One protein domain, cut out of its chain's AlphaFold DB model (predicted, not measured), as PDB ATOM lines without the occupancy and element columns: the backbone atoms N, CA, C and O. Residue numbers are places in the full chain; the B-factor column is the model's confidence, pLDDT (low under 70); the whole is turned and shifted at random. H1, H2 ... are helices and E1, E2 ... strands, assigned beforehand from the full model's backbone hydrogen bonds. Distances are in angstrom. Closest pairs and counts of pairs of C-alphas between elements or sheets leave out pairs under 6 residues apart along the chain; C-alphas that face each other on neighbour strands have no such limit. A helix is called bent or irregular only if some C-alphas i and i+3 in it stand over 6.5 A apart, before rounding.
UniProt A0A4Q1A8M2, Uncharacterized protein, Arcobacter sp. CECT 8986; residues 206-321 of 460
ATOM      1  N   ILE A 206      -8.759  36.191-122.985       98.31
ATOM      2  CA  ILE A 206      -7.756  36.692-122.032       98.31
ATOM      3  C   ILE A 206      -8.376  37.126-120.703       98.31
ATOM      4  O   ILE A 206      -7.789  36.891-119.644       98.31
ATOM      5  N   ASN A 207      -9.563  37.739-120.720       98.75
ATOM      6  CA  ASN A 207     -10.305  38.045-119.501       98.75
ATOM      7  C   ASN A 207     -10.566  36.774-118.699       98.75
ATOM      8  O   ASN A 207     -10.328  36.759-117.498       98.75
ATOM      9  N   THR A 208     -11.019  35.711-119.364       98.75
ATOM     10  CA  THR A 208     -11.312  34.435-118.714       98.75
ATOM     11  C   THR A 208     -10.087  33.905-117.981       98.75
ATOM     12  O   THR A 208     -10.162  33.682-116.776       98.75
ATOM     13  N   TYR A 209      -8.933  33.823-118.645       98.75
ATOM     14  CA  TYR A 209      -7.710  33.346-117.997       98.75
ATOM     15  C   TYR A 209      -7.245  34.243-116.846       98.75
ATOM     16  O   TYR A 209      -6.922  33.739-115.774       98.75
ATOM     17  N   ARG A 210      -7.299  35.573-116.999       98.75
ATOM     18  CA  ARG A 210      -6.955  36.514-115.914       98.75
ATOM     19  C   ARG A 210      -7.868  36.368-114.699       98.75
ATOM     20  O   ARG A 210      -7.390  36.394-113.567       98.75
ATOM     21  N   GLN A 211      -9.174  36.241-114.923       98.81
ATOM     22  CA  GLN A 211     -10.146  36.116-113.842       98.81
ATOM     23  C   GLN A 211     -10.065  34.744-113.172       98.81
ATOM     24  O   GLN A 211     -10.191  34.679-111.960       98.81
ATOM     25  N   VAL A 212      -9.782  33.664-113.903       98.75
ATOM     26  CA  VAL A 212      -9.513  32.350-113.293       98.75
ATOM     27  C   VAL A 212      -8.189  32.361-112.519       98.75
ATOM     28  O   VAL A 212      -8.115  31.837-111.416       98.75
ATOM     29  N   GLN A 213      -7.153  33.039-113.015       98.62
ATOM     30  CA  GLN A 213      -5.895  33.173-112.275       98.62
ATOM     31  C   GLN A 213      -6.091  33.910-110.939       98.62
ATOM     32  O   GLN A 213      -5.582  33.456-109.919       98.62
ATOM     33  N   ARG A 214      -6.821  35.034-110.932       98.06
ATOM     34  CA  ARG A 214      -6.818  35.982-109.798       98.06
ATOM     35  C   ARG A 214      -8.108  36.016-108.978       98.06
ATOM     36  O   ARG A 214      -8.071  36.369-107.811       98.06
ATOM     37  N   ASN A 215      -9.237  35.656-109.580       98.06
ATOM     38  CA  ASN A 215     -10.588  35.848-109.043       98.06
ATOM     39  C   ASN A 215     -11.487  34.606-109.262       98.06
ATOM     40  O   ASN A 215     -12.698  34.752-109.445       98.06
ATOM     41  N   HIS A 216     -10.922  33.390-109.270       98.19
ATOM     42  CA  HIS A 216     -11.636  32.146-109.611       98.19
ATOM     43  C   HIS A 216     -12.930  31.942-108.810       98.19
ATOM     44  O   HIS A 216     -13.964  31.675-109.417       98.19
ATOM     45  N   LYS A 217     -12.926  32.180-107.487       97.88
ATOM     46  CA  LYS A 217     -14.136  32.073-106.641       97.88
ATOM     47  C   LYS A 217     -15.258  33.002-107.123       97.88
ATOM     48  O   LYS A 217     -16.428  32.628-107.123       97.88
ATOM     49  N   SER A 218     -14.921  34.205-107.596       98.19
ATOM     50  CA  SER A 218     -15.897  35.125-108.199       98.19
ATOM     51  C   SER A 218     -16.407  34.616-109.548       98.19
ATOM     52  O   SER A 218     -17.600  34.717-109.802       98.19
ATOM     53  N   VAL A 219     -15.548  34.033-110.392       98.75
ATOM     54  CA  VAL A 219     -15.972  33.412-111.663       98.75
ATOM     55  C   VAL A 219     -16.923  32.240-111.406       98.75
ATOM     56  O   VAL A 219     -17.977  32.166-112.029       98.75
ATOM     57  N   GLN A 220     -16.598  31.363-110.453       98.56
ATOM     58  CA  GLN A 220     -17.449  30.240-110.053       98.56
ATOM     59  C   GLN A 220     -18.810  30.708-109.529       98.56
ATOM     60  O   GLN A 220     -19.832  30.151-109.915       98.56
ATOM     61  N   ARG A 221     -18.848  31.756-108.693       97.94
ATOM     62  CA  ARG A 221     -20.119  32.330-108.225       97.94
ATOM     63  C   ARG A 221     -20.935  32.932-109.363       97.94
ATOM     64  O   ARG A 221     -22.146  32.777-109.370       97.94
ATOM     65  N   GLU A 222     -20.312  33.610-110.323       98.56
ATOM     66  CA  GLU A 222     -21.030  34.124-111.498       98.56
ATOM     67  C   GLU A 222     -21.547  32.983-112.398       98.56
ATOM     68  O   GLU A 222     -22.652  33.089-112.919       98.56
ATOM     69  N   LEU A 223     -20.825  31.861-112.519       98.38
ATOM     70  CA  LEU A 223     -21.332  30.646-113.177       98.38
ATOM     71  C   LEU A 223     -22.529  30.046-112.423       98.38
ATOM     72  O   LEU A 223     -23.543  29.741-113.044       98.38
ATOM     73  N   ALA A 224     -22.441  29.941-111.093       97.56
ATOM     74  CA  ALA A 224     -23.541  29.491-110.242       97.56
ATOM     75  C   ALA A 224     -24.778  30.392-110.385       97.56
ATOM     76  O   ALA A 224     -25.896  29.901-110.513       97.56
ATOM     77  N   LYS A 225     -24.587  31.717-110.444       97.44
ATOM     78  CA  LYS A 225     -25.674  32.669-110.707       97.44
ATOM     79  C   LYS A 225     -26.353  32.417-112.045       97.44
ATOM     80  O   LYS A 225     -27.566  32.512-112.093       97.44
ATOM     81  N   ILE A 226     -25.619  32.082-113.108       97.06
ATOM     82  CA  ILE A 226     -26.234  31.803-114.415       97.06
ATOM     83  C   ILE A 226     -27.196  30.609-114.325       97.06
ATOM     84  O   ILE A 226     -28.279  30.665-114.899       97.06
ATOM     85  N   GLU A 227     -26.843  29.548-113.601       94.00
ATOM     86  CA  GLU A 227     -27.724  28.382-113.447       94.00
ATOM     87  C   GLU A 227     -28.912  28.670-112.514       94.00
ATOM     88  O   GLU A 227     -30.044  28.294-112.811       94.00
ATOM     89  N   LEU A 228     -28.693  29.440-111.445       96.00
ATOM     90  CA  LEU A 228     -29.773  29.899-110.566       96.00
ATOM     91  C   LEU A 228     -30.707  30.910-111.246       96.00
ATOM     92  O   LEU A 228     -31.897  30.921-110.958       96.00
ATOM     93  N   ASP A 229     -30.206  31.751-112.150       95.81
ATOM     94  CA  ASP A 229     -31.036  32.627-112.983       95.81
ATOM     95  C   ASP A 229     -31.963  31.793-113.871       95.81
ATOM     96  O   ASP A 229     -33.138  32.124-114.001       95.81
ATOM     97  N   PHE A 230     -31.452  30.696-114.442       95.38
ATOM     98  CA  PHE A 230     -32.271  29.756-115.205       95.38
ATOM     99  C   PHE A 230     -33.346  29.122-114.309       95.38
ATOM    100  O   PHE A 230     -34.518  29.101-114.677       95.38
ATOM    101  N   PHE A 231     -32.975  28.690-113.099       94.81
ATOM    102  CA  PHE A 231     -33.928  28.157-112.122       94.81
ATOM    103  C   PHE A 231     -35.026  29.160-111.763       94.81
ATOM    104  O   PHE A 231     -36.197  28.798-111.766       94.81
ATOM    105  N   ARG A 232     -34.678  30.421-111.489       94.12
ATOM    106  CA  ARG A 232     -35.660  31.472-111.170       94.12
ATOM    107  C   ARG A 232     -36.608  31.764-112.331       94.12
ATOM    108  O   ARG A 232     -37.767  32.071-112.097       94.12
ATOM    109  N   GLU A 233     -36.116  31.690-113.565       95.25
ATOM    110  CA  GLU A 233     -36.902  31.993-114.765       95.25
ATOM    111  C   GLU A 233     -37.823  30.834-115.180       95.25
ATOM    112  O   GLU A 233     -38.934  31.078-115.641       95.25
ATOM    113  N   TYR A 234     -37.392  29.581-114.989       94.62
ATOM    114  CA  TYR A 234     -38.091  28.398-115.512       94.62
ATOM    115  C   TYR A 234     -38.544  27.381-114.450       94.62
ATOM    116  O   TYR A 234     -39.112  26.349-114.805       94.62
ATOM    117  N   GLY A 235     -38.267  27.617-113.163       93.06
ATOM    118  CA  GLY A 235     -38.614  26.720-112.048       93.06
ATOM    119  C   GLY A 235     -37.834  25.397-112.015       93.06
ATOM    120  O   GLY A 235     -38.221  24.465-111.316       93.06
ATOM    121  N   LYS A 236     -36.761  25.279-112.805       92.00
ATOM    122  CA  LYS A 236     -35.965  24.054-112.987       92.00
ATOM    123  C   LYS A 236     -34.534  24.407-113.378       92.00
ATOM    124  O   LYS A 236     -34.320  25.428-114.016       92.00
ATOM    125  N   LEU A 237     -33.553  23.560-113.056       87.19
ATOM    126  CA  LEU A 237     -32.135  23.839-113.357       87.19
ATOM    127  C   LEU A 237     -31.776  23.709-114.842       87.19
ATOM    128  O   LEU A 237     -30.744  24.222-115.274       87.19
ATOM    129  N   HIS A 238     -32.587  22.992-115.623       89.38
ATOM    130  CA  HIS A 238     -32.244  22.637-116.995       89.38
ATOM    131  C   HIS A 238     -33.419  22.809-117.949       89.38
ATOM    132  O   HIS A 238     -34.543  22.410-117.644       89.38
ATOM    133  N   ALA A 239     -33.130  23.333-119.139       90.94
ATOM    134  CA  ALA A 239     -34.110  23.458-120.213       90.94
ATOM    135  C   ALA A 239     -34.773  22.114-120.560       90.94
ATOM    136  O   ALA A 239     -34.099  21.087-120.703       90.94
ATOM    137  N   SER A 240     -36.095  22.136-120.736       89.25
ATOM    138  CA  SER A 240     -36.882  20.977-121.178       89.25
ATOM    139  C   SER A 240     -36.930  20.851-122.699       89.25
ATOM    140  O   SER A 240     -37.154  19.759-123.215       89.25
ATOM    141  N   ASN A 241     -36.719  21.951-123.421       90.25
ATOM    142  CA  ASN A 241     -36.757  22.008-124.881       90.25
ATOM    143  C   ASN A 241     -35.688  22.972-125.431       90.25
ATOM    144  O   ASN A 241     -34.922  23.587-124.681       90.25
ATOM    145  N   LYS A 242     -35.584  23.060-126.761       89.25
ATOM    146  CA  LYS A 242     -34.559  23.878-127.426       89.25
ATOM    147  C   LYS A 242     -34.893  25.366-127.384       89.25
ATOM    148  O   LYS A 242     -33.977  26.184-127.413       89.25
ATOM    149  N   GLU A 243     -36.170  25.711-127.324       91.62
ATOM    150  CA  GLU A 243     -36.691  27.072-127.361       91.62
ATOM    151  C   GLU A 243     -36.339  27.826-126.073       91.62
ATOM    152  O   GLU A 243     -35.794  28.928-126.146       91.62
ATOM    153  N   GLU A 244     -36.536  27.200-124.907       93.44
ATOM    154  CA  GLU A 244     -36.105  27.722-123.600       93.44
ATOM    155  C   GLU A 244     -34.594  27.985-123.585       93.44
ATOM    156  O   GLU A 244     -34.139  29.085-123.264       93.44
ATOM    157  N   LEU A 245     -33.801  26.988-124.000       92.44
ATOM    158  CA  LEU A 245     -32.346  27.115-124.027       92.44
ATOM    159  C   LEU A 245     -31.893  28.216-124.993       92.44
ATOM    160  O   LEU A 245     -30.972  28.963-124.674       92.44
ATOM    161  N   LYS A 246     -32.545  28.343-126.155       92.62
ATOM    162  CA  LYS A 246     -32.268  29.395-127.140       92.62
ATOM    163  C   LYS A 246     -32.543  30.785-126.572       92.62
ATOM    164  O   LYS A 246     -31.685  31.658-126.697       92.62
ATOM    165  N   ALA A 247     -33.710  30.989-125.964       94.12
ATOM    166  CA  ALA A 247     -34.094  32.275-125.388       94.12
ATOM    167  C   ALA A 247     -33.105  32.700-124.292       94.12
ATOM    168  O   ALA A 247     -32.559  33.809-124.324       94.12
ATOM    169  N   PHE A 248     -32.780  31.780-123.382       95.44
ATOM    170  CA  PHE A 248     -31.825  32.045-122.314       95.44
ATOM    171  C   PHE A 248     -30.400  32.275-122.842       95.44
ATOM    172  O   PHE A 248     -29.725  33.216-122.420       95.44
ATOM    173  N   PHE A 249     -29.952  31.484-123.824       94.06
ATOM    174  CA  PHE A 249     -28.664  31.676-124.500       94.06
ATOM    175  C   PHE A 249     -28.546  33.088-125.083       94.06
ATOM    176  O   PHE A 249     -27.557  33.779-124.840       94.06
ATOM    177  N   GLN A 250     -29.560  33.542-125.825       94.62
ATOM    178  CA  GLN A 250     -29.572  34.866-126.452       94.62
ATOM    179  C   GLN A 250     -29.529  35.993-125.413       94.62
ATOM    180  O   GLN A 250     -28.794  36.967-125.589       94.62
ATOM    181  N   LYS A 251     -30.248  35.840-124.295       96.38
ATOM    182  CA  LYS A 251     -30.200  36.775-123.162       96.38
ATOM    183  C   LYS A 251     -28.789  36.872-122.576       96.38
ATOM    184  O   LYS A 251     -28.261  37.975-122.431       96.38
ATOM    185  N   LYS A 252     -28.132  35.734-122.317       96.94
ATOM    186  CA  LYS A 252     -26.758  35.701-121.784       96.94
ATOM    187  C   LYS A 252     -25.713  36.198-122.785       96.94
ATOM    188  O   LYS A 252     -24.768  36.875-122.379       96.94
ATOM    189  N   LEU A 253     -25.906  35.964-124.084       96.00
ATOM    190  CA  LEU A 253     -25.073  36.554-125.133       96.00
ATOM    191  C   LEU A 253     -25.199  38.083-125.167       96.00
ATOM    192  O   LEU A 253     -24.184  38.776-125.213       96.00
ATOM    193  N   LYS A 254     -26.419  38.624-125.051       97.06
ATOM    194  CA  LYS A 254     -26.632  40.074-124.948       97.06
ATOM    195  C   LYS A 254     -25.911  40.654-123.729       97.06
ATOM    196  O   LYS A 254     -25.216  41.658-123.857       97.06
ATOM    197  N   GLU A 255     -26.010  40.005-122.567       98.31
ATOM    198  CA  GLU A 255     -25.262  40.412-121.367       98.31
ATOM    199  C   GLU A 255     -23.741  40.405-121.597       98.31
ATOM    200  O   GLU A 255     -23.059  41.347-121.184       98.31
ATOM    201  N   LEU A 256     -23.205  39.379-122.272       98.25
ATOM    202  CA  LEU A 256     -21.787  39.312-122.624       98.25
ATOM    203  C   LEU A 256     -21.403  40.490-123.524       98.25
ATOM    204  O   LEU A 256     -20.487  41.237-123.180       98.25
ATOM    205  N   ASN A 257     -22.111  40.689-124.637       97.94
ATOM    206  CA  ASN A 257     -21.777  41.734-125.602       97.94
ATOM    207  C   ASN A 257     -21.860  43.137-124.985       97.94
ATOM    208  O   ASN A 257     -21.037  43.992-125.302       97.94
ATOM    209  N   GLU A 258     -22.780  43.384-124.050       98.31
ATOM    210  CA  GLU A 258     -22.822  44.652-123.316       98.31
ATOM    211  C   GLU A 258     -21.579  44.874-122.438       98.31
ATOM    212  O   GLU A 258     -21.064  45.992-122.355       98.31
ATOM    213  N   LEU A 259     -21.039  43.824-121.808       98.56
ATOM    214  CA  LEU A 259     -19.769  43.920-121.079       98.56
ATOM    215  C   LEU A 259     -18.575  44.120-122.023       98.56
ATOM    216  O   LEU A 259     -17.640  44.841-121.671       98.56
ATOM    217  N   GLU A 260     -18.609  43.513-123.210       98.00
ATOM    218  CA  GLU A 260     -17.578  43.645-124.243       98.00
ATOM    219  C   GLU A 260     -17.513  45.064-124.808       98.00
ATOM    220  O   GLU A 260     -16.439  45.668-124.786       98.00
ATOM    221  N   LYS A 261     -18.660  45.638-125.195       97.38
ATOM    222  CA  LYS A 261     -18.779  47.032-125.660       97.38
ATOM    223  C   LYS A 261     -18.291  48.023-124.605       97.38
ATOM    224  O   LYS A 261     -17.545  48.949-124.910       97.38
ATOM    225  N   LYS A 262     -18.639  47.784-123.334       97.69
ATOM    226  CA  LYS A 262     -18.168  48.577-122.183       97.69
ATOM    227  C   LYS A 262     -16.719  48.269-121.785       97.69
ATOM    228  O   LYS A 262     -16.244  48.804-120.786       97.69
ATOM    229  N   LYS A 263     -16.029  47.380-122.512       97.50
ATOM    230  CA  LYS A 263     -14.645  46.936-122.272       97.50
ATOM    231  C   LYS A 263     -14.397  46.454-120.836       97.50
ATOM    232  O   LYS A 263     -13.275  46.509-120.335       97.50
ATOM    233  N   ARG A 264     -15.432  45.946-120.158       97.81
ATOM    234  CA  ARG A 264     -15.329  45.459-118.778       97.81
ATOM    235  C   ARG A 264     -14.595  44.122-118.773       97.81
ATOM    236  O   ARG A 264     -14.999  43.190-119.463       97.81
ATOM    237  N   MET A 265     -13.527  44.026-117.990       97.81
ATOM    238  CA  MET A 265     -12.693  42.826-117.847       97.81
ATOM    239  C   MET A 265     -12.877  42.246-116.438       97.81
ATOM    240  O   MET A 265     -11.997  42.371-115.589       97.81
ATOM    241  N   ASN A 266     -14.061  41.689-116.161       98.62
ATOM    242  CA  ASN A 266     -14.462  41.225-114.828       98.62
ATOM    243  C   ASN A 266     -14.897  39.748-114.816       98.62
ATOM    244  O   ASN A 266     -15.021  39.107-115.864       98.62
ATOM    245  N   ALA A 267     -15.139  39.211-113.615       98.69
ATOM    246  CA  ALA A 267     -15.548  37.822-113.410       98.69
ATOM    247  C   ALA A 267     -16.867  37.465-114.116       98.69
ATOM    248  O   ALA A 267     -16.966  36.383-114.688       98.69
ATOM    249  N   LYS A 268     -17.840  38.389-114.166       98.69
ATOM    250  CA  LYS A 268     -19.116  38.166-114.866       98.69
ATOM    251  C   LYS A 268     -18.909  37.930-116.364       98.69
ATOM    252  O   LYS A 268     -19.464  36.985-116.915       98.69
ATOM    253  N   ARG A 269     -18.056  38.726-117.021       98.62
ATOM    254  CA  ARG A 269     -17.693  38.506-118.433       98.62
ATOM    255  C   ARG A 269     -17.025  37.146-118.644       98.62
ATOM    256  O   ARG A 269     -17.345  36.471-119.614       98.62
ATOM    257  N   ALA A 270     -16.117  36.745-117.751       98.75
ATOM    258  CA  ALA A 270     -15.454  35.441-117.826       98.75
ATOM    259  C   ALA A 270     -16.457  34.281-117.688       98.75
ATOM    260  O   ALA A 270     -16.442  33.359-118.496       98.75
ATOM    261  N   ALA A 271     -17.367  34.358-116.714       98.62
ATOM    262  CA  ALA A 271     -18.400  33.348-116.496       98.62
ATOM    263  C   ALA A 271     -19.379  33.241-117.673       98.62
ATOM    264  O   ALA A 271     -19.648  32.136-118.136       98.62
ATOM    265  N   LEU A 272     -19.857  34.372-118.208       98.31
ATOM    266  CA  LEU A 272     -20.722  34.388-119.392       98.31
ATOM    267  C   LEU A 272     -20.018  33.782-120.611       98.31
ATOM    268  O   LEU A 272     -20.612  32.970-121.315       98.31
ATOM    269  N   PHE A 273     -18.746  34.128-120.837       97.56
ATOM    270  CA  PHE A 273     -17.971  33.564-121.939       97.56
ATOM    271  C   PHE A 273     -17.789  32.047-121.788       97.56
ATOM    272  O   PHE A 273     -18.072  31.308-122.727       97.56
ATOM    273  N   LEU A 274     -17.406  31.562-120.600       97.12
ATOM    274  CA  LEU A 274     -17.289  30.126-120.308       97.12
ATOM    275  C   LEU A 274     -18.613  29.376-120.503       97.12
ATOM    276  O   LEU A 274     -18.631  28.311-121.121       97.12
ATOM    277  N   TYR A 275     -19.715  29.939-120.002       95.81
ATOM    278  CA  TYR A 275     -21.056  29.378-120.148       95.81
ATOM    279  C   TYR A 275     -21.436  29.216-121.626       95.81
ATOM    280  O   TYR A 275     -21.772  28.111-122.060       95.81
ATOM    281  N   LEU A 276     -21.315  30.294-122.409       94.94
ATOM    282  CA  LEU A 276     -21.673  30.314-123.830       94.94
ATOM    283  C   LEU A 276     -20.771  29.389-124.658       94.94
ATOM    284  O   LEU A 276     -21.280  28.610-125.459       94.94
ATOM    285  N   MET A 277     -19.453  29.397-124.422       92.44
ATOM    286  CA  MET A 277     -18.510  28.485-125.089       92.44
ATOM    287  C   MET A 277     -18.818  27.015-124.794       92.44
ATOM    288  O   MET A 277     -18.706  26.170-125.682       92.44
ATOM    289  N   ASN A 278     -19.214  26.692-123.559       90.81
ATOM    290  CA  ASN A 278     -19.552  25.324-123.193       90.81
ATOM    291  C   ASN A 278     -20.799  24.837-123.933       90.81
ATOM    292  O   ASN A 278     -20.765  23.759-124.517       90.81
ATOM    293  N   ILE A 279     -21.886  25.606-123.928       88.88
ATOM    294  CA  ILE A 279     -23.164  25.163-124.510       88.88
ATOM    295  C   ILE A 279     -23.223  25.311-126.033       88.88
ATOM    296  O   ILE A 279     -24.003  24.607-126.672       88.88
ATOM    297  N   CYS A 280     -22.386  26.165-126.627       86.69
ATOM    298  CA  CYS A 280     -22.238  26.276-128.074       86.69
ATOM    299  C   CYS A 280     -21.730  24.948-128.663       86.69
ATOM    300  O   CYS A 280     -20.728  24.359-128.224       86.69
ATOM    301  N   GLN A 281     -22.412  24.440-129.686       76.81
ATOM    302  CA  GLN A 281     -21.988  23.221-130.363       76.81
ATOM    303  C   GLN A 281     -20.649  23.464-131.078       76.81
ATOM    304  O   GLN A 281     -20.454  24.489-131.731       76.81
ATOM    305  N   GLY A 282     -19.704  22.536-130.905       70.62
ATOM    306  CA  GLY A 282     -18.358  22.626-131.487       70.62
ATOM    307  C   GLY A 282     -17.446  23.720-130.914       70.62
ATOM    308  O   GLY A 282     -16.319  23.835-131.376       70.62
ATOM    309  N   GLY A 283     -17.890  24.513-129.927       70.81
ATOM    310  CA  GLY A 283     -17.091  25.643-129.433       70.81
ATOM    311  C   GLY A 283     -16.860  26.714-130.505       70.81
ATOM    312  O   GLY A 283     -15.811  27.353-130.529       70.81
ATOM    313  N   MET A 284     -17.806  26.860-131.437       78.88
ATOM    314  CA  MET A 284     -17.695  27.786-132.560       78.88
ATOM    315  C   MET A 284     -18.008  29.211-132.107       78.88
ATOM    316  O   MET A 284     -19.164  29.639-132.050       78.88
ATOM    317  N   ASN A 285     -16.948  29.944-131.810       86.62
ATOM    318  CA  ASN A 285     -16.980  31.361-131.516       86.62
ATOM    319  C   ASN A 285     -16.190  32.121-132.581       86.62
ATOM    320  O   ASN A 285     -15.142  31.663-133.027       86.62
ATOM    321  N   ASN A 286     -16.707  33.283-132.970       87.19
ATOM    322  CA  ASN A 286     -16.005  34.226-133.822       87.19
ATOM    323  C   ASN A 286     -15.924  35.568-133.094       87.19
ATOM    324  O   ASN A 286     -16.946  36.124-132.682       87.19
ATOM    325  N   TYR A 287     -14.709  36.069-132.919       90.25
ATOM    326  CA  TYR A 287     -14.482  37.411-132.420       90.25
ATOM    327  C   TYR A 287     -14.471  38.397-133.584       90.25
ATOM    328  O   TYR A 287     -13.614  38.347-134.469       90.25
ATOM    329  N   ASP A 288     -15.437  39.304-133.564       88.94
ATOM    330  CA  ASP A 288     -15.590  40.332-134.573       88.94
ATOM    331  C   ASP A 288     -14.663  41.503-134.242       88.94
ATOM    332  O   ASP A 288     -14.788  42.175-133.209       88.94
ATOM    333  N   MET A 289     -13.688  41.721-135.120       84.88
ATOM    334  CA  MET A 289     -12.639  42.706-134.902       84.88
ATOM    335  C   MET A 289     -13.103  44.143-135.119       84.88
ATOM    336  O   MET A 289     -12.414  45.052-134.652       84.88
ATOM    337  N   GLU A 290     -14.236  44.370-135.770       86.25
ATOM    338  CA  GLU A 290     -14.802  45.698-135.982       86.25
ATOM    339  C   GLU A 290     -15.640  46.107-134.769       86.25
ATOM    340  O   GLU A 290     -15.334  47.085-134.085       86.25
ATOM    341  N   THR A 291     -16.622  45.279-134.418       89.81
ATOM    342  CA  THR A 291     -17.528  45.523-133.287       89.81
ATOM    343  C   THR A 291     -16.877  45.264-131.926       89.81
ATOM    344  O   THR A 291     -17.398  45.709-130.904       89.81
ATOM    345  N   LYS A 292     -15.741  44.549-131.892       91.19
ATOM    346  CA  LYS A 292     -15.046  44.094-130.672       91.19
ATOM    347  C   LYS A 292     -15.926  43.214-129.781       91.19
ATOM    348  O   LYS A 292     -15.818  43.263-128.551       91.19
ATOM    349  N   THR A 293     -16.786  42.401-130.393       94.38
ATOM    350  CA  THR A 293     -17.710  41.505-129.686       94.38
ATOM    351  C   THR A 293     -17.582  40.066-130.152       94.38
ATOM    352  O   THR A 293     -17.136  39.777-131.260       94.38
ATOM    353  N   ASN A 294     -17.957  39.141-129.275       93.56
ATOM    354  CA  ASN A 294     -18.020  37.725-129.595       93.56
ATOM    355  C   ASN A 294     -19.384  37.363-130.181       93.56
ATOM    356  O   ASN A 294     -20.427  37.671-129.601       93.56
ATOM    357  N   LYS A 295     -19.359  36.650-131.306       90.81
ATOM    358  CA  LYS A 295     -20.514  36.018-131.939       90.81
ATOM    359  C   LYS A 295     -20.408  34.505-131.773       90.81
ATOM    360  O   LYS A 295     -19.319  33.929-131.789       90.81
ATOM    361  N   PHE A 296     -21.553  33.864-131.596       87.62
ATOM    362  CA  PHE A 296     -21.670  32.416-131.459       87.62
ATOM    363  C   PHE A 296     -22.636  31.907-132.518       87.62
ATOM    364  O   PHE A 296     -23.562  32.625-132.909       87.62
ATOM    365  N   ASN A 297     -22.433  30.675-132.980       73.50
ATOM    366  CA  ASN A 297     -23.423  30.040-133.841       73.50
ATOM    367  C   ASN A 297     -24.741  29.807-133.070       73.50
ATOM    368  O   ASN A 297     -24.777  29.775-131.840       73.50
ATOM    369  N   SER A 298     -25.848  29.642-133.791       64.75
ATOM    370  CA  SER A 298     -27.173  29.414-133.201       64.75
ATOM    371  C   SER A 298     -27.418  27.956-132.782       64.75
ATOM    372  O   SER A 298     -28.572  27.543-132.684       64.75
ATOM    373  N   SER A 299     -26.365  27.158-132.586       73.75
ATOM    374  CA  SER A 299     -26.472  25.737-132.248       73.75
ATOM    375  C   SER A 299     -26.074  25.515-130.791       73.75
ATOM    376  O   SER A 299     -24.906  25.642-130.425       73.75
ATOM    377  N   PHE A 300     -27.045  25.151-129.954       82.50
ATOM    378  CA  PHE A 300     -26.874  24.951-128.509       82.50
ATOM    379  C   PHE A 300     -27.110  23.489-128.115       82.50
ATOM    380  O   PHE A 300     -27.965  22.803-128.677       82.50
ATOM    381  N   ASP A 301     -26.351  23.017-127.128       84.31
ATOM    382  CA  ASP A 301     -26.353  21.630-126.663       84.31
ATOM    383  C   ASP A 301     -26.942  21.515-125.246       84.31
ATOM    384  O   ASP A 301     -26.310  21.878-124.248       84.31
ATOM    385  N   GLY A 302     -28.158  20.964-125.153       84.62
ATOM    386  CA  GLY A 302     -28.859  20.752-123.883       84.62
ATOM    387  C   GLY A 302     -28.173  19.753-122.945       84.62
ATOM    388  O   GLY A 302     -28.339  19.852-121.734       84.62
ATOM    389  N   ILE A 303     -27.347  18.830-123.456       86.12
ATOM    390  CA  ILE A 303     -26.548  17.932-122.605       86.12
ATOM    391  C   ILE A 303     -25.429  18.729-121.936       86.12
ATOM    392  O   ILE A 303     -25.145  18.534-120.755       86.12
ATOM    393  N   LYS A 304     -24.786  19.639-122.673       87.00
ATOM    394  CA  LYS A 304     -23.727  20.491-122.116       87.00
ATOM    395  C   LYS A 304     -24.264  21.553-121.168       87.00
ATOM    396  O   LYS A 304     -23.551  21.928-120.241       87.00
ATOM    397  N   HIS A 305     -25.506  21.999-121.353       87.44
ATOM    398  CA  HIS A 305     -26.178  22.884-120.404       87.44
ATOM    399  C   HIS A 305     -26.223  22.289-118.986       87.44
ATOM    400  O   HIS A 305     -25.984  23.020-118.035       87.44
ATOM    401  N   LYS A 306     -26.371  20.963-118.846       88.94
ATOM    402  CA  LYS A 306     -26.345  20.250-117.552       88.94
ATOM    403  C   LYS A 306     -24.951  20.111-116.920       88.94
ATOM    404  O   LYS A 306     -24.785  19.407-115.932       88.94
ATOM    405  N   LYS A 307     -23.912  20.701-117.522       89.31
ATOM    406  CA  LYS A 307     -22.509  20.542-117.102       89.31
ATOM    407  C   LYS A 307     -21.915  21.821-116.508       89.31
ATOM    408  O   LYS A 307     -20.702  21.991-116.551       89.31
ATOM    409  N   ILE A 308     -22.714  22.728-115.945       90.75
ATOM    410  CA  ILE A 308     -22.171  23.946-115.313       90.75
ATOM    411  C   ILE A 308     -21.347  23.619-114.070       90.75
ATOM    412  O   ILE A 308     -20.241  24.147-113.937       90.75
ATOM    413  N   ALA A 309     -21.791  22.669-113.243       93.38
ATOM    414  CA  ALA A 309     -20.995  22.171-112.121       93.38
ATOM    415  C   ALA A 309     -19.601  21.679-112.566       93.38
ATOM    416  O   ALA A 309     -18.591  21.959-111.915       93.38
ATOM    417  N   PHE A 310     -19.505  21.043-113.740       94.00
ATOM    418  CA  PHE A 310     -18.223  20.646-114.330       94.00
ATOM    419  C   PHE A 310     -17.337  21.847-114.691       94.00
ATOM    420  O   PHE A 310     -16.131  21.815-114.454       94.00
ATOM    421  N   ILE A 311     -17.908  22.920-115.251       95.50
ATOM    422  CA  ILE A 311     -17.156  24.148-115.566       95.50
ATOM    423  C   ILE A 311     -16.669  24.819-114.277       95.50
ATOM    424  O   ILE A 311     -15.523  25.256-114.225       95.50
ATOM    425  N   ILE A 312     -17.499  24.867-113.230       97.12
ATOM    426  CA  ILE A 312     -17.117  25.395-111.908       97.12
ATOM    427  C   ILE A 312     -15.894  24.640-111.361       97.12
ATOM    428  O   ILE A 312     -14.933  25.269-110.911       97.12
ATOM    429  N   ASN A 313     -15.875  23.311-111.502       96.00
ATOM    430  CA  ASN A 313     -14.728  22.472-111.143       96.00
ATOM    431  C   ASN A 313     -13.496  22.731-112.018       96.00
ATOM    432  O   ASN A 313     -12.382  22.821-111.509       96.00
ATOM    433  N   LYS A 314     -13.673  22.905-113.333       96.25
ATOM    434  CA  LYS A 314     -12.565  23.290-114.221       96.25
ATOM    435  C   LYS A 314     -11.953  24.622-113.821       96.25
ATOM    436  O   LYS A 314     -10.738  24.743-113.874       96.25
ATOM    437  N   VAL A 315     -12.764  25.605-113.431       98.06
ATOM    438  CA  VAL A 315     -12.263  26.901-112.956       98.06
ATOM    439  C   VAL A 315     -11.382  26.721-111.720       98.06
ATOM    440  O   VAL A 315     -10.318  27.333-111.665       98.06
ATOM    441  N   GLU A 316     -11.772  25.853-110.781       96.88
ATOM    442  CA  GLU A 316     -10.945  25.536-109.607       96.88
ATOM    443  C   GLU A 316      -9.610  24.910-110.021       96.88
ATOM    444  O   GLU A 316      -8.538  25.391-109.667       96.88
ATOM    445  N   ILE A 317      -9.657  23.870-110.852       97.00
ATOM    446  CA  ILE A 317      -8.452  23.143-111.254       97.00
ATOM    447  C   ILE A 317      -7.523  24.031-112.084       97.00
ATOM    448  O   ILE A 317      -6.321  24.043-111.845       97.00
ATOM    449  N   TYR A 318      -8.053  24.827-113.013       98.06
ATOM    450  CA  TYR A 318      -7.241  25.758-113.796       98.06
ATOM    451  C   TYR A 318      -6.632  26.874-112.952       98.06
ATOM    452  O   TYR A 318      -5.522  27.307-113.251       98.06
ATOM    453  N   HIS A 319      -7.303  27.313-111.884       98.06
ATOM    454  CA  HIS A 319      -6.677  28.206-110.916       98.06
ATOM    455  C   HIS A 319      -5.425  27.560-110.304       98.06
ATOM    456  O   HIS A 319      -4.380  28.208-110.252       98.06
ATOM    457  N   GLN A 320      -5.488  26.276-109.935       97.38
ATOM    458  CA  GLN A 320      -4.323  25.542-109.429       97.38
ATOM    459  C   GLN A 320      -3.252  25.307-110.509       97.38
ATOM    460  O   GLN A 320      -2.067  25.468-110.227       97.38
ATOM    461  N   ILE A 321      -3.639  25.026-111.762       97.62
ATOM    462  CA  ILE A 321      -2.701  24.938-112.902       97.62
ATOM    463  C   ILE A 321      -1.936  26.255-113.065       97.62
ATOM    464  O   ILE A 321      -0.718  26.254-113.220       97.62
TER     465      ILE A 321
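What this domain is: This is residues 206 to 321 of the 460 residues of an uncharacterized protein of Arcobacter sp. CECT 8986 (UniProt A0A4Q1A8M2). What shape does the printed part take? A short helix, H3, lies in the middle; both arms of the bent helix H1 pack on it, with H1b and H5 side by side over part of their lengths, and H2 folds back along H3 as a helical hairpin. A small hairpin of two strands, E1 and E2, lies beyond H3 on the side away from H1b and H5, with E2 near H2, and short H4 is at one end of H3. What is it made of? The 116 printed residues hold, in order, H1 H2 H3 E1 E2 H4 H5, mostly helix, with one antiparallel sheet in the order E1 - E2; the whole is compact, with a radius of gyration of the C-alphas of 13.5 A and spans of 35 by 34 by 25 A.

Where its parts are: Where is H1, and is it straight? H1, residues 206 to 234, begins at C-alpha 206, (-7.756, 36.692, -122.032), and was assigned as one helix by its hydrogen bonds, but it is bent: C-alphas 214 and 217 are 8.9 A apart. Its arms are H1a, residues 206 to 214, 12.3 A, and H1b, residues 217 to 234, 25.8 A. What follows? H2 is residues 242 to 261, 28.1 A; H3 267 to 279, 18.5 A; E1 285 to 288; E2 293 to 296; H4 302 to 305. H5, residues 308 to 321, 19.6 A, ends at C-alpha 321, (-2.701, 24.938, -112.902).

How they stand to each other: What touches the hub, H3? H1a touches it at a steep tilt of 62 degrees, closest C-alphas Thr 208 and Ala 270, 4.4 A; H1b touches it with residues 218 to 226 alone, closest C-alphas Val 219 and Ala 267, 4.8 A. H2 touches it at 37 degrees, only just steep, closest C-alphas Leu 256 and Arg 269, 5.9 A; H4 touches its residues 278 to 279 alone, closest C-alphas Ile 279 and Lys 304, 5.3 A. H5 only just touches it, with 3 pairs of C-alphas within 8 A, the closest Tyr 275 and Ile 308, 7.4 A. How do H1b and H5 run? They touch, opposite ways at a shallow tilt of 5 degrees, closest C-alphas Gln 220 and Ile 312, 5.2 A. What do the backbones show? Between E1 and E2, N 286 and O 295 are 2.9 A apart and N 295 and O 286 2.8 A, within hydrogen-bond range. Every O i to N i+4 pair is within range in H1a, H1b, H2, H3 and H5; H4 is too short for one, and its one O i to N i+3 pair is not within range.

The domain as a whole: How large is it? The two C-alphas farthest apart, Gly 235 and Glu 290, are 38.7 A apart. Is it continuous and confident? The printed part has no cut, and no link is long. Its mean pLDDT is 93.2, and residue 298 alone is under 70.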